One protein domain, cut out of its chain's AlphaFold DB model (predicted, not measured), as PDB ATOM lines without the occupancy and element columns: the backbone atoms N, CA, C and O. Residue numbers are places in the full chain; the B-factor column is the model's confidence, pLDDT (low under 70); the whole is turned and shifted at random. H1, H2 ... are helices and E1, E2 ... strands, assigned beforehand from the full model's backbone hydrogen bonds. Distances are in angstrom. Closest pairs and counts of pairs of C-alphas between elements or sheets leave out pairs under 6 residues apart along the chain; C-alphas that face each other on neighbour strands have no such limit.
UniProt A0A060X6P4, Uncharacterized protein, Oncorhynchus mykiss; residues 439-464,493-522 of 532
ATOM      1  N   ALA A 439     -14.866 -30.783  21.631       95.75
ATOM      2  CA  ALA A 439     -15.078 -31.693  22.764       95.75
ATOM      3  C   ALA A 439     -16.538 -32.177  22.932       95.75
ATOM      4  O   ALA A 439     -16.781 -33.129  23.682       95.75
ATOM      5  N   HIS A 440     -17.504 -31.526  22.269       95.81
ATOM      6  CA  HIS A 440     -18.934 -31.811  22.427       95.81
ATOM      7  C   HIS A 440     -19.688 -32.121  21.119       95.81
ATOM      8  O   HIS A 440     -20.882 -32.399  21.182       95.81
ATOM      9  N   GLY A 441     -19.026 -32.109  19.957       93.75
ATOM     10  CA  GLY A 441     -19.656 -32.393  18.660       93.75
ATOM     11  C   GLY A 441     -20.323 -33.770  18.613       93.75
ATOM     12  O   GLY A 441     -21.499 -33.874  18.280       93.75
ATOM     13  N   ASP A 442     -19.613 -34.802  19.075       96.31
ATOM     14  CA  ASP A 442     -20.079 -36.199  19.063       96.31
ATOM     15  C   ASP A 442     -20.990 -36.563  20.256       96.31
ATOM     16  O   ASP A 442     -21.144 -37.737  20.602       96.31
ATOM     17  N   LYS A 443     -21.568 -35.572  20.956       95.00
ATOM     18  CA  LYS A 443     -22.470 -35.820  22.094       95.00
ATOM     19  C   LYS A 443     -23.885 -36.101  21.611       95.00
ATOM     20  O   LYS A 443     -24.446 -35.378  20.788       95.00
ATOM     21  N   ASP A 444     -24.476 -37.145  22.175       93.19
ATOM     22  CA  ASP A 444     -25.785 -37.633  21.783       93.19
ATOM     23  C   ASP A 444     -26.924 -36.668  22.167       93.19
ATOM     24  O   ASP A 444     -26.811 -35.786  23.025       93.19
ATOM     25  N   ARG A 445     -28.088 -36.848  21.532       89.75
ATOM     26  CA  ARG A 445     -29.278 -36.023  21.807       89.75
ATOM     27  C   ARG A 445     -29.727 -36.121  23.273       89.75
ATOM     28  O   ARG A 445     -30.397 -35.208  23.747       89.75
ATOM     29  N   THR A 446     -29.384 -37.204  23.968       90.38
ATOM     30  CA  THR A 446     -29.739 -37.479  25.368       90.38
ATOM     31  C   THR A 446     -28.870 -36.685  26.346       90.38
ATOM     32  O   THR A 446     -29.429 -36.053  27.242       90.38
ATOM     33  N   PHE A 447     -27.554 -36.575  26.123       93.12
ATOM     34  CA  PHE A 447     -26.693 -35.619  26.831       93.12
ATOM     35  C   PHE A 447     -27.272 -34.198  26.761       93.12
ATOM     36  O   PHE A 447     -27.558 -33.591  27.794       93.12
ATOM     37  N   TRP A 448     -27.569 -33.702  25.555       92.81
ATOM     38  CA  TRP A 448     -28.099 -32.345  25.346       92.81
ATOM     39  C   TRP A 448     -29.508 -32.094  25.914       92.81
ATOM     40  O   TRP A 448     -29.908 -30.936  26.049       92.81
ATOM     41  N   ARG A 449     -30.274 -33.142  26.246       86.25
ATOM     42  CA  ARG A 449     -31.554 -33.020  26.974       86.25
ATOM     43  C   ARG A 449     -31.353 -32.784  28.466       86.25
ATOM     44  O   ARG A 449     -32.117 -32.035  29.074       86.25
ATOM     45  N   ASN A 450     -30.321 -33.417  29.018       89.19
ATOM     46  CA  ASN A 450     -30.002 -33.407  30.439       89.19
ATOM     47  C   ASN A 450     -29.195 -32.170  30.863       89.19
ATOM     48  O   ASN A 450     -29.179 -31.851  32.050       89.19
ATOM     49  N   VAL A 451     -28.574 -31.446  29.919       90.50
ATOM     50  CA  VAL A 451     -27.939 -30.146  30.199       90.50
ATOM     51  C   VAL A 451     -28.977 -29.157  30.735       90.50
ATOM     52  O   VAL A 451     -29.978 -28.858  30.080       90.50
ATOM     53  N   LEU A 452     -28.703 -28.644  31.933       91.12
ATOM     54  CA  LEU A 452     -29.421 -27.544  32.559       91.12
ATOM     55  C   LEU A 452     -28.767 -26.229  32.119       91.12
ATOM     56  O   LEU A 452     -27.594 -25.997  32.399       91.12
ATOM     57  N   TRP A 453     -29.519 -25.393  31.413       89.50
ATOM     58  CA  TRP A 453     -29.073 -24.084  30.938       89.50
ATOM     59  C   TRP A 453     -29.536 -23.000  31.911       89.50
ATOM     60  O   TRP A 453     -30.637 -23.099  32.450       89.50
ATOM     61  N   SER A 454     -28.721 -21.970  32.115       86.69
ATOM     62  CA  SER A 454     -29.028 -20.815  32.965       86.69
ATOM     63  C   SER A 454     -28.501 -19.538  32.318       86.69
ATOM     64  O   SER A 454     -27.338 -19.524  31.908       86.69
ATOM     65  N   ASP A 455     -29.315 -18.486  32.263       85.31
ATOM     66  CA  ASP A 455     -28.913 -17.168  31.751       85.31
ATOM     67  C   ASP A 455     -29.637 -16.033  32.502       85.31
ATOM     68  O   ASP A 455     -30.752 -16.231  32.998       85.31
ATOM     69  N   GLU A 456     -29.012 -14.854  32.569       84.06
ATOM     70  CA  GLU A 456     -29.604 -13.635  33.140       84.06
ATOM     71  C   GLU A 456     -30.038 -12.710  31.997       84.06
ATOM     72  O   GLU A 456     -29.202 -12.096  31.328       84.06
ATOM     73  N   THR A 457     -31.347 -12.554  31.793       82.56
ATOM     74  CA  THR A 457     -31.866 -11.605  30.800       82.56
ATOM     75  C   THR A 457     -32.342 -10.307  31.444       82.56
ATOM     76  O   THR A 457     -32.998 -10.297  32.489       82.56
ATOM     77  N   LYS A 458     -32.026  -9.188  30.788       82.00
ATOM     78  CA  LYS A 458     -32.470  -7.844  31.157       82.00
ATOM     79  C   LYS A 458     -33.572  -7.404  30.196       82.00
ATOM     80  O   LYS A 458     -33.289  -7.042  29.055       82.00
ATOM     81  N   ILE A 459     -34.806  -7.354  30.683       74.56
ATOM     82  CA  ILE A 459     -35.945  -6.805  29.942       74.56
ATOM     83  C   ILE A 459     -36.085  -5.314  30.277       74.56
ATOM     84  O   ILE A 459     -36.161  -4.920  31.443       74.56
ATOM     85  N   GLU A 460     -36.125  -4.471  29.246       75.69
ATOM     86  CA  GLU A 460     -36.420  -3.042  29.372       75.69
ATOM     87  C   GLU A 460     -37.913  -2.797  29.118       75.69
ATOM     88  O   GLU A 460     -38.458  -3.240  28.111       75.69
ATOM     89  N   ARG A 461     -38.591  -2.074  30.025       63.41
ATOM     90  CA  ARG A 461     -40.039  -1.778  29.921       63.41
ATOM     91  C   ARG A 461     -40.412  -0.931  28.688       63.41
ATOM     92  O   ARG A 461     -41.575  -0.904  28.303       63.41
ATOM     93  N   PHE A 462     -39.437  -0.263  28.077       58.50
ATOM     94  CA  PHE A 462     -39.553   0.411  26.785       58.50
ATOM     95  C   PHE A 462     -38.366  -0.019  25.922       58.50
ATOM     96  O   PHE A 462     -37.234   0.018  26.403       58.50
ATOM     97  N   GLY A 463     -38.617  -0.428  24.677       56.03
ATOM     98  CA  GLY A 463     -37.581  -0.947  23.789       56.03
ATOM     99  C   GLY A 463     -36.564   0.125  23.404       56.03
ATOM    100  O   GLY A 463     -36.892   1.098  22.721       56.03
ATOM    101  N   HIS A 464     -35.302  -0.050  23.798       60.47
ATOM    102  CA  HIS A 464     -34.232   0.731  23.196       60.47
ATOM    103  C   HIS A 464     -34.057   0.275  21.735       60.47
ATOM    104  O   HIS A 464     -33.784  -0.898  21.482       60.47
ATOM    105  N   ALA A 493     -37.964   0.934  35.268       53.25
ATOM    106  CA  ALA A 493     -37.729  -0.324  35.985       53.25
ATOM    107  C   ALA A 493     -36.880  -1.330  35.182       53.25
ATOM    108  O   ALA A 493     -37.291  -1.798  34.120       53.25
ATOM    109  N   LEU A 494     -35.693  -1.653  35.708       52.16
ATOM    110  CA  LEU A 494     -34.808  -2.674  35.154       52.16
ATOM    111  C   LEU A 494     -35.293  -4.043  35.630       52.16
ATOM    112  O   LEU A 494     -35.224  -4.338  36.824       52.16
ATOM    113  N   HIS A 495     -35.770  -4.881  34.715       62.34
ATOM    114  CA  HIS A 495     -36.204  -6.230  35.050       62.34
ATOM    115  C   HIS A 495     -35.101  -7.230  34.698       62.34
ATOM    116  O   HIS A 495     -34.917  -7.568  33.531       62.34
ATOM    117  N   LYS A 496     -34.362  -7.681  35.719       64.31
ATOM    118  CA  LYS A 496     -33.527  -8.887  35.645       64.31
ATOM    119  C   LYS A 496     -34.416 -10.115  35.844       64.31
ATOM    120  O   LYS A 496     -35.289 -10.103  36.716       64.31
ATOM    121  N   ILE A 497     -34.209 -11.141  35.028       67.75
ATOM    122  CA  ILE A 497     -34.870 -12.442  35.156       67.75
ATOM    123  C   ILE A 497     -33.816 -13.530  34.977       67.75
ATOM    124  O   ILE A 497     -33.128 -13.571  33.955       67.75
ATOM    125  N   ASP A 498     -33.737 -14.414  35.963       72.12
ATOM    126  CA  ASP A 498     -32.822 -15.543  36.016       72.12
ATOM    127  C   ASP A 498     -33.580 -16.794  35.540       72.12
ATOM    128  O   ASP A 498     -34.488 -17.310  36.204       72.12
ATOM    129  N   GLY A 499     -33.273 -17.238  34.320       71.38
ATOM    130  CA  GLY A 499     -34.016 -18.296  33.634       71.38
ATOM    131  C   GLY A 499     -33.255 -19.615  33.611       71.38
ATOM    132  O   GLY A 499     -32.231 -19.714  32.938       71.38
ATOM    133  N   ILE A 500     -33.778 -20.650  34.279       70.31
ATOM    134  CA  ILE A 500     -33.227 -22.010  34.217       70.31
ATOM    135  C   ILE A 500     -34.067 -22.863  33.256       70.31
ATOM    136  O   ILE A 500     -35.284 -22.958  33.398       70.31
ATOM    137  N   MET A 501     -33.442 -23.526  32.279       73.31
ATOM    138  CA  MET A 501     -34.137 -24.289  31.231       73.31
ATOM    139  C   MET A 501     -33.529 -25.675  30.984       73.31
ATOM    140  O   MET A 501     -32.313 -25.859  31.008       73.31
ATOM    141  N   ARG A 502     -34.384 -26.657  30.678       77.25
ATOM    142  CA  ARG A 502     -34.008 -27.950  30.078       77.25
ATOM    143  C   ARG A 502     -34.786 -28.149  28.780       77.25
ATOM    144  O   ARG A 502     -35.781 -27.477  28.532       77.25
ATOM    145  N   LYS A 503     -34.342 -29.088  27.941       67.75
ATOM    146  CA  LYS A 503     -34.948 -29.310  26.616       67.75
ATOM    147  C   LYS A 503     -36.387 -29.840  26.662       67.75
ATOM    148  O   LYS A 503     -37.102 -29.707  25.676       67.75
ATOM    149  N   GLU A 504     -36.779 -30.478  27.763       59.69
ATOM    150  CA  GLU A 504     -38.056 -31.202  27.857       59.69
ATOM    151  C   GLU A 504     -39.054 -30.535  28.818       59.69
ATOM    152  O   GLU A 504     -40.251 -30.678  28.616       59.69
ATOM    153  N   ASN A 505     -38.574 -29.703  29.755       54.34
ATOM    154  CA  ASN A 505     -39.378 -28.756  30.535       54.34
ATOM    155  C   ASN A 505     -38.682 -27.385  30.537       54.34
ATOM    156  O   ASN A 505     -37.504 -27.300  30.908       54.34
ATOM    157  N   CYS A 506     -39.425 -26.307  30.260       49.78
ATOM    158  CA  CYS A 506     -39.045 -24.977  30.743       49.78
ATOM    159  C   CYS A 506     -38.899 -25.067  32.267       49.78
ATOM    160  O   CYS A 506     -39.822 -25.500  32.959       49.78
ATOM    161  N   GLY A 507     -37.705 -24.768  32.771       52.19
ATOM    162  CA  GLY A 507     -37.407 -24.906  34.186       52.19
ATOM    163  C   GLY A 507     -37.920 -23.717  34.989       52.19
ATOM    164  O   GLY A 507     -38.638 -22.847  34.500       52.19
ATOM    165  N   TYR A 508     -37.538 -23.715  36.259       49.88
ATOM    166  CA  TYR A 508     -37.827 -22.650  37.204       49.88
ATOM    167  C   TYR A 508     -37.300 -21.296  36.687       49.88
ATOM    168  O   TYR A 508     -36.110 -21.150  36.411       49.88
ATOM    169  N   ILE A 509     -38.204 -20.326  36.543       56.03
ATOM    170  CA  ILE A 509     -37.886 -18.932  36.218       56.03
ATOM    171  C   ILE A 509     -38.006 -18.140  37.517       56.03
ATOM    172  O   ILE A 509     -39.108 -18.035  38.063       56.03
ATOM    173  N   GLU A 510     -36.903 -17.564  37.990       52.09
ATOM    174  CA  GLU A 510     -36.921 -16.657  39.134       52.09
ATOM    175  C   GLU A 510     -36.742 -15.215  38.660       52.09
ATOM    176  O   GLU A 510     -35.799 -14.861  37.959       52.09
ATOM    177  N   ALA A 511     -37.695 -14.360  39.027       50.50
ATOM    178  CA  ALA A 511     -37.622 -12.940  38.733       50.50
ATOM    179  C   ALA A 511     -37.160 -12.196  39.986       50.50
ATOM    180  O   ALA A 511     -37.919 -12.055  40.949       50.50
ATOM    181  N   THR A 512     -35.924 -11.703  39.963       46.44
ATOM    182  CA  THR A 512     -35.196 -11.154  41.118       46.44
ATOM    183  C   THR A 512     -35.617  -9.721  41.502       46.44
ATOM    184  O   THR A 512     -34.822  -8.917  41.987       46.44
ATOM    185  N   SER A 513     -36.904  -9.395  41.332       49.03
ATOM    186  CA  SER A 513     -37.534  -8.165  41.830       49.03
ATOM    187  C   SER A 513     -38.970  -8.409  42.306       49.03
ATOM    188  O   SER A 513     -39.741  -9.178  41.724       49.03
ATOM    189  N   GLN A 514     -39.332  -7.716  43.385       49.16
ATOM    190  CA  GLN A 514     -40.561  -7.930  44.146       49.16
ATOM    191  C   GLN A 514     -41.829  -7.572  43.348       49.16
ATOM    192  O   GLN A 514     -42.847  -8.253  43.489       49.16
ATOM    193  N   ASP A 515     -41.730  -6.592  42.442       47.88
ATOM    194  CA  ASP A 515     -42.796  -6.215  41.504       47.88
ATOM    195  C   ASP A 515     -43.021  -7.305  40.443       47.88
ATOM    196  O   ASP A 515     -44.153  -7.738  40.208       47.88
ATOM    197  N   ILE A 516     -41.936  -7.820  39.846       51.88
ATOM    198  CA  ILE A 516     -42.008  -8.852  38.798       51.88
ATOM    199  C   ILE A 516     -42.598 -10.147  39.367       51.88
ATOM    200  O   ILE A 516     -43.382 -10.817  38.699       51.88
ATOM    201  N   SER A 517     -42.299 -10.477  40.628       55.03
ATOM    202  CA  SER A 517     -42.869 -11.649  41.301       55.03
ATOM    203  C   SER A 517     -44.398 -11.584  41.457       55.03
ATOM    204  O   SER A 517     -45.025 -12.636  41.600       55.03
ATOM    205  N   GLN A 518     -45.012 -10.394  41.431       55.69
ATOM    206  CA  GLN A 518     -46.472 -10.247  41.347       55.69
ATOM    207  C   GLN A 518     -46.959 -10.184  39.896       55.69
ATOM    208  O   GLN A 518     -47.941 -10.848  39.565       55.69
ATOM    209  N   GLU A 519     -46.263  -9.458  39.016       54.41
ATOM    210  CA  GLU A 519     -46.648  -9.328  37.605       54.41
ATOM    211  C   GLU A 519     -46.613 -10.690  36.880       54.41
ATOM    212  O   GLU A 519     -47.611 -11.086  36.280       54.41
ATOM    213  N   VAL A 520     -45.555 -11.491  37.042       54.81
ATOM    214  CA  VAL A 520     -45.450 -12.852  36.471       54.81
ATOM    215  C   VAL A 520     -46.506 -13.803  37.046       54.81
ATOM    216  O   VAL A 520     -47.098 -14.579  36.295       54.81
ATOM    217  N   LYS A 521     -46.832 -13.712  38.344       54.47
ATOM    218  CA  LYS A 521     -47.943 -14.487  38.934       54.47
ATOM    219  C   LYS A 521     -49.295 -14.079  38.344       54.47
ATOM    220  O   LYS A 521     -50.115 -14.948  38.057       54.47
ATOM    221  N   ALA A 522     -49.515 -12.787  38.099       57.03
ATOM    222  CA  ALA A 522     -50.728 -12.291  37.454       57.03
ATOM    223  C   ALA A 522     -50.821 -12.699  35.972       57.03
ATOM    224  O   ALA A 522     -51.920 -12.975  35.491       57.03
TER     225      ALA A 522
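What this domain is: This is residues 439 to 464 and 493 to 522 of the 532 residues of an uncharacterized protein of Oncorhynchus mykiss (UniProt A0A060X6P4). Picture a narrow, strongly twisted ribbon of three antiparallel strands, in which the long strands E1 and E2 run side by side and the shorter E3 pairs with part of E2. The small helix H1 lies beyond the end of the ribbon where E1 begins, and the short helix H2 lies toward the other end, where it only grazes the sheet. The printed part has 56 residues, with H1, E1, E2, E3 and H2 in that order along the chain; the sheet's order is E1, E2, E3, and the class is mixed, helices and strands. The whole is only just loose, close to extended, with a radius of gyration of the C-alphas of 15.1 A, and its spans of 43 by 26 by 14 A make it only just elongated.

Where its parts are: Find C-alpha 453 at (-29.073, -24.084, 30.938); from there E1, residues 453 to 460, runs 22.3 A to C-alpha 460 at (-36.420, -3.042, 29.372). E2, residues 494 to 501, runs back over 22.0 A, and E3, residues 506 to 510, covers 12.0 A. Look before E1 for H1, residues 447 to 450, 5.4 A long. H2, residues 516 to 522, runs 9.5 A and ends at C-alpha 522, at (-50.728, -12.291, 37.454).

How they stand to each other: Begin at E2, the inner strand. It is antiparallel to the edge strand E1, at 158 degrees between their directions; look for N 453 and O 501, 2.9 A apart, and N 497 and O 457, also 2.9 A, both within hydrogen-bond range. E2 and the edge strand E3 form a hairpin, antiparallel at 146 degrees, with N 498 and O 510 within hydrogen-bond range at 2.9 A. H2 only grazes the sheet, with its residues 516 to 520; the closest C-alphas of E2 and H2 are those of His 495 and Ile 516, 7.4 A apart. H1 is not on the sheet, and it is apart from E2, E3 and H2. In H2, 2 of 3 O i to N i+4 pairs are within hydrogen-bond range, while H1 is too short for such a pair.

The domain as a whole: The two C-alphas farthest apart are those of Asp 442 and Asp 515, at 43.8 A. Residues 465 to 492 are cut out between E1 and E2, and C-alphas 464 and 493 stand 13.3 A apart across the cut. Of the links that are printed whole, H1 to E1, E2 to E3 and E3 to H2 are tight. Read the B-factor column for the model's confidence: the mean pLDDT of the printed part is 70.1, and residues 461 to 464, 493 to 497 and 503 to 522 are under 70.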